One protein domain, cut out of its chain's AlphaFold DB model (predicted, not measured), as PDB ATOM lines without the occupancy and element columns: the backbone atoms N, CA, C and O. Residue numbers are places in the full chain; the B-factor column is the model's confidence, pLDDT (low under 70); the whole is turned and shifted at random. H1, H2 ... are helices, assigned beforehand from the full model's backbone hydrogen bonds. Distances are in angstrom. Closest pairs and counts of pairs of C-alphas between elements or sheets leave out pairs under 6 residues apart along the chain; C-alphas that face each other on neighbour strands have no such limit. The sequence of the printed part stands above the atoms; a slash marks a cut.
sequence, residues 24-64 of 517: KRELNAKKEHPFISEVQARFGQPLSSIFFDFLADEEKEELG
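What this domain is: This is residues 24 to 64 of the 517 residues of an uncharacterized protein of Laodelphax striatellus (UniProt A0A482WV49). Four short helices are strung along an open hook: H2, H3 and H4 follow one another round an arc, and H1 is held away from them at the end of a stretched link, where residues 25 to 31 stick out. No two helices pack closely, and the arm that ends in H1 makes the length. The printed part has 41 residues with four named helices, H1 to H4 in chain order, and no named strand; the class is all helix. It is only just compact, close to loose, with a radius of gyration of the C-alphas of 10.9 A and spans of 30 by 22 by 15 A.

How they stand to each other: Begin at H1, residues 24 to 30, which is apart from H2, residues 36 to 43. Next look at H3, residues 45 to 53: H2 and H3 are close but not clearly touching, the closest C-alphas being those of Gln 40 and Ser 48, 5.4 A apart. They run opposite ways at a steep tilt of 60 degrees. H3 and H4, residues 57 to 62, are also close but not clearly touching; their closest C-alphas, of Phe 52 and Lys 60, are 7.3 A apart. These two run opposite ways at a steep tilt of 64 degrees. H1 is apart from H3 and H4, and H2 is apart from H4. In H1, H2 and H4 every O i to N i+4 pair is within hydrogen-bond range; in H3, 4 of 5 are.

Where its parts are: Find C-alpha 24 at (-28.598, -25.814, -23.862); from there H1 runs 9.9 A to Lys 30. H2 runs 10.6 A from Ile 36 to Phe 43. H3, the longest helix, starts at C-alpha 45, (-6.815, -28.482, -32.713), and runs 12.2 A to Asp 53. H4 covers 8.7 A from Asp 57 to C-alpha 62 at (-23.363, -38.776, -32.491).

The domain as a whole: The C-alphas farthest apart are those of Ala 29 and Pro 46, 30.0 A. The printed part has no cut, and its three links are tight. Look for pLDDT under 70 at residues 24 to 29, 31 to 34, 62 and 64; the mean of the printed part is 73.4.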
ATOM      1  N   LYS A  24     -28.793 -24.351 -23.920       55.88
ATOM      2  CA  LYS A  24     -28.598 -25.814 -23.862       55.88
ATOM      3  C   LYS A  24     -29.916 -26.578 -24.023       55.88
ATOM      4  O   LYS A  24     -29.952 -27.581 -24.720       55.88
ATOM      5  N   ARG A  25     -31.010 -26.107 -23.408       60.03
ATOM      6  CA  ARG A  25     -32.341 -26.713 -23.600       60.03
ATOM      7  C   ARG A  25     -32.857 -26.538 -25.023       60.03
ATOM      8  O   ARG A  25     -33.455 -27.465 -25.541       60.03
ATOM      9  N   GLU A  26     -32.629 -25.380 -25.634       64.94
ATOM     10  CA  GLU A  26     -33.042 -25.107 -27.010       64.94
ATOM     11  C   GLU A  26     -32.266 -25.968 -28.016       64.94
ATOM     12  O   GLU A  26     -32.885 -26.596 -28.866       64.94
ATOM     13  N   LEU A  27     -30.942 -26.079 -27.863       63.56
ATOM     14  CA  LEU A  27     -30.095 -26.941 -28.698       63.56
ATOM     15  C   LEU A  27     -30.459 -28.422 -28.531       63.56
ATOM     16  O   LEU A  27     -30.639 -29.116 -29.526       63.56
ATOM     17  N   ASN A  28     -30.685 -28.883 -27.294       61.88
ATOM     18  CA  ASN A  28     -31.149 -30.250 -27.041       61.88
ATOM     19  C   ASN A  28     -32.556 -30.505 -27.609       61.88
ATOM     20  O   ASN A  28     -32.833 -31.604 -28.078       61.88
ATOM     21  N   ALA A  29     -33.450 -29.511 -27.575       66.00
ATOM     22  CA  ALA A  29     -34.795 -29.631 -28.141       66.00
ATOM     23  C   ALA A  29     -34.782 -29.643 -29.678       66.00
ATOM     24  O   ALA A  29     -35.616 -30.307 -30.286       66.00
ATOM     25  N   LYS A  30     -33.832 -28.933 -30.299       70.44
ATOM     26  CA  LYS A  30     -33.636 -28.898 -31.755       70.44
ATOM     27  C   LYS A  30     -32.713 -30.004 -32.281       70.44
ATOM     28  O   LYS A  30     -32.594 -30.135 -33.493       70.44
ATOM     29  N   LYS A  31     -32.079 -30.793 -31.398       61.06
ATOM     30  CA  LYS A  31     -30.980 -31.727 -31.726       61.06
ATOM     31  C   LYS A  31     -29.860 -31.066 -32.545       61.06
ATOM     32  O   LYS A  31     -29.231 -31.693 -33.390       61.06
ATOM     33  N   GLU A  32     -29.623 -29.781 -32.310       65.56
ATOM     34  CA  GLU A  32     -28.560 -29.032 -32.979       65.56
ATOM     35  C   GLU A  32     -27.290 -29.151 -32.133       65.56
ATOM     36  O   GLU A  32     -27.089 -28.413 -31.166       65.56
ATOM     37  N   HIS A  33     -26.450 -30.128 -32.469       66.38
ATOM     38  CA  HIS A  33     -25.121 -30.276 -31.882       66.38
ATOM     39  C   HIS A  33     -24.119 -29.419 -32.671       66.38
ATOM     40  O   HIS A  33     -24.224 -29.338 -33.897       66.38
ATOM     41  N   PRO A  34     -23.166 -28.741 -32.003       67.69
ATOM     42  CA  PRO A  34     -22.143 -27.974 -32.704       67.69
ATOM     43  C   PRO A  34     -21.288 -28.913 -33.559       67.69
ATOM     44  O   PRO A  34     -20.864 -29.970 -33.090       67.69
ATOM     45  N   PHE A  35     -21.008 -28.518 -34.801       71.56
ATOM     46  CA  PHE A  35     -20.165 -29.315 -35.692       71.56
ATOM     47  C   PHE A  35     -18.725 -29.391 -35.159       71.56
ATOM     48  O   PHE A  35     -18.221 -28.436 -34.562       71.56
ATOM     49  N   ILE A  36     -18.025 -30.498 -35.439       76.88
ATOM     50  CA  ILE A  36     -16.610 -30.700 -35.064       76.88
ATOM     51  C   ILE A  36     -15.747 -29.500 -35.487       76.88
ATOM     52  O   ILE A  36     -14.912 -29.025 -34.716       76.88
ATOM     53  N   SER A  37     -15.991 -28.966 -36.685       76.31
ATOM     54  CA  SER A  37     -15.285 -27.805 -37.236       76.31
ATOM     55  C   SER A  37     -15.466 -26.535 -36.399       76.31
ATOM     56  O   SER A  37     -14.526 -25.756 -36.251       76.31
ATOM     57  N   GLU A  38     -16.637 -26.329 -35.794       77.06
ATOM     58  CA  GLU A  38     -16.916 -25.175 -34.934       77.06
ATOM     59  C   GLU A  38     -16.214 -25.294 -33.579       77.06
ATOM     60  O   GLU A  38     -15.714 -24.302 -33.042       77.06
ATOM     61  N   VAL A  39     -16.141 -26.513 -33.037       76.56
ATOM     62  CA  VAL A  39     -15.422 -26.810 -31.793       76.56
ATOM     63  C   VAL A  39     -13.914 -26.644 -32.010       76.56
ATOM     64  O   VAL A  39     -13.256 -25.937 -31.244       76.56
ATOM     65  N   GLN A  40     -13.374 -27.200 -33.097       80.75
ATOM     66  CA  GLN A  40     -11.964 -27.052 -33.474       80.75
ATOM     67  C   GLN A  40     -11.587 -25.590 -33.740       80.75
ATOM     68  O   GLN A  40     -10.541 -25.138 -33.274       80.75
ATOM     69  N   ALA A  41     -12.446 -24.817 -34.414       75.00
ATOM     70  CA  ALA A  41     -12.199 -23.400 -34.685       75.00
ATOM     71  C   ALA A  41     -12.171 -22.535 -33.413       75.00
ATOM     72  O   ALA A  41     -11.498 -21.504 -33.389       75.00
ATOM     73  N   ARG A  42     -12.890 -22.931 -32.351       77.12
ATOM     74  CA  ARG A  42     -12.952 -22.167 -31.093       77.12
ATOM     75  C   ARG A  42     -11.916 -22.578 -30.057       77.12
ATOM     76  O   ARG A  42     -11.386 -21.702 -29.379       77.12
ATOM     77  N   PHE A  43     -11.654 -23.873 -29.908       77.31
ATOM     78  CA  PHE A  43     -10.712 -24.388 -28.910       77.31
ATOM     79  C   PHE A  43      -9.301 -24.599 -29.471       77.31
ATOM     80  O   PHE A  43      -8.345 -24.696 -28.707       77.31
ATOM     81  N   GLY A  44      -9.152 -24.629 -30.796       77.06
ATOM     82  CA  GLY A  44      -7.921 -25.038 -31.459       77.06
ATOM     83  C   GLY A  44      -7.777 -26.560 -31.498       77.06
ATOM     84  O   GLY A  44      -8.343 -27.290 -30.680       77.06
ATOM     85  N   GLN A  45      -7.003 -27.050 -32.464       74.44
ATOM     86  CA  GLN A  45      -6.815 -28.482 -32.713       74.44
ATOM     87  C   GLN A  45      -6.317 -29.275 -31.480       74.44
ATOM     88  O   GLN A  45      -6.895 -30.321 -31.207       74.44
ATOM     89  N   PRO A  46      -5.348 -28.788 -30.671       75.31
ATOM     90  CA  PRO A  46      -4.818 -29.569 -29.546       75.31
ATOM     91  C   PRO A  46      -5.783 -29.713 -28.360       75.31
ATOM     92  O   PRO A  46      -5.778 -30.728 -27.676       75.31
ATOM     93  N   LEU A  47      -6.603 -28.694 -28.078       70.94
ATOM     94  CA  LEU A  47      -7.578 -28.762 -26.981       70.94
ATOM     95  C   LEU A  47      -8.859 -29.479 -27.400       70.94
ATOM     96  O   LEU A  47      -9.468 -30.164 -26.583       70.94
ATOM     97  N   SER A  48      -9.267 -29.324 -28.660       83.25
ATOM     98  CA  SER A  48     -10.424 -30.047 -29.190       83.25
ATOM     99  C   SER A  48     -10.164 -31.549 -29.282       83.25
ATOM    100  O   SER A  48     -11.062 -32.303 -28.934       83.25
ATOM    101  N   SER A  49      -8.951 -31.994 -29.640       79.88
ATOM    102  CA  SER A  49      -8.608 -33.424 -29.630       79.88
ATOM    103  C   SER A  49      -8.719 -34.025 -28.232       79.88
ATOM    104  O   SER A  49      -9.444 -34.994 -28.057       79.88
ATOM    105  N   ILE A  50      -8.131 -33.378 -27.217       80.75
ATOM    106  CA  ILE A  50      -8.242 -33.831 -25.822       80.75
ATOM    107  C   ILE A  50      -9.714 -33.890 -25.401       80.75
ATOM    108  O   ILE A  50     -10.155 -34.878 -24.828       80.75
ATOM    109  N   PHE A  51     -10.496 -32.852 -25.708       82.19
ATOM    110  CA  PHE A  51     -11.923 -32.835 -25.389       82.19
ATOM    111  C   PHE A  51     -12.678 -34.005 -26.034       82.19
ATOM    112  O   PHE A  51     -13.487 -34.636 -25.360       82.19
ATOM    113  N   PHE A  52     -12.402 -34.308 -27.304       85.00
ATOM    114  CA  PHE A  52     -13.026 -35.416 -28.021       85.00
ATOM    115  C   PHE A  52     -12.575 -36.787 -27.514       85.00
ATOM    116  O   PHE A  52     -13.398 -37.697 -27.462       85.00
ATOM    117  N   ASP A  53     -11.325 -36.936 -27.076       81.31
ATOM    118  CA  ASP A  53     -10.797 -38.202 -26.557       81.31
ATOM    119  C   ASP A  53     -11.513 -38.643 -25.269       81.31
ATOM    120  O   ASP A  53     -11.763 -39.837 -25.086       81.31
ATOM    121  N   PHE A  54     -11.917 -37.684 -24.426       81.38
ATOM    122  CA  PHE A  54     -12.633 -37.919 -23.164       81.38
ATOM    123  C   PHE A  54     -14.141 -38.191 -23.309       81.38
ATOM    124  O   PHE A  54     -14.793 -38.475 -22.303       81.38
ATOM    125  N   LEU A  55     -14.707 -38.099 -24.516       80.56
ATOM    126  CA  LEU A  55     -16.118 -38.420 -24.753       80.56
ATOM    127  C   LEU A  55     -16.354 -39.937 -24.770       80.56
ATOM    128  O   LEU A  55     -15.472 -40.709 -25.165       80.56
ATOM    129  N   ALA A  56     -17.553 -40.361 -24.366       80.19
ATOM    130  CA  ALA A  56     -17.973 -41.754 -24.508       80.19
ATOM    131  C   ALA A  56     -18.152 -42.120 -25.995       80.19
ATOM    132  O   ALA A  56     -18.434 -41.249 -26.816       80.19
ATOM    133  N   ASP A  57     -18.010 -43.399 -26.354       75.62
ATOM    134  CA  ASP A  57     -18.081 -43.844 -27.758       75.62
ATOM    135  C   ASP A  57     -19.433 -43.517 -28.412       75.62
ATOM    136  O   ASP A  57     -19.475 -43.098 -29.566       75.62
ATOM    137  N   GLU A  58     -20.519 -43.581 -27.641       72.88
ATOM    138  CA  GLU A  58     -21.873 -43.183 -28.049       72.88
ATOM    139  C   GLU A  58     -21.939 -41.689 -28.432       72.88
ATOM    140  O   GLU A  58     -22.514 -41.309 -29.450       72.88
ATOM    141  N   GLU A  59     -21.281 -40.825 -27.652       76.38
ATOM    142  CA  GLU A  59     -21.220 -39.379 -27.903       76.38
ATOM    143  C   GLU A  59     -20.283 -39.050 -29.076       76.38
ATOM    144  O   GLU A  59     -20.499 -38.084 -29.814       76.38
ATOM    145  N   LYS A  60     -19.235 -39.861 -29.270       77.56
ATOM    146  CA  LYS A  60     -18.323 -39.762 -30.416       77.56
ATOM    147  C   LYS A  60     -19.011 -40.167 -31.718       77.56
ATOM    148  O   LYS A  60     -18.748 -39.546 -32.749       77.56
ATOM    149  N   GLU A  61     -19.894 -41.160 -31.676       73.00
ATOM    150  CA  GLU A  61     -20.716 -41.577 -32.813       73.00
ATOM    151  C   GLU A  61     -21.709 -40.473 -33.212       73.00
ATOM    152  O   GLU A  61     -21.753 -40.081 -34.378       73.00
ATOM    153  N   GLU A  62     -22.416 -39.877 -32.243       69.19
ATOM    154  CA  GLU A  62     -23.363 -38.776 -32.491       69.19
ATOM    155  C   GLU A  62     -22.697 -37.516 -33.070       69.19
ATOM    156  O   GLU A  62     -23.299 -36.800 -33.874       69.19
ATOM    157  N   LEU A  63     -21.449 -37.239 -32.683       70.00
ATOM    158  CA  LEU A  63     -20.677 -36.106 -33.199       70.00
ATOM    159  C   LEU A  63     -19.968 -36.402 -34.529       70.00
ATOM    160  O   LEU A  63     -19.395 -35.480 -35.110       70.00
ATOM    161  N   GLY A  64     -19.998 -37.648 -35.019       68.69
ATOM    162  CA  GLY A  64     -19.291 -38.065 -36.234       68.69
ATOM    163  C   GLY A  64     -17.767 -38.105 -36.079       68.69
ATOM    164  O   GLY A  64     -17.042 -37.912 -37.053       68.69
TER     165      GLY A  64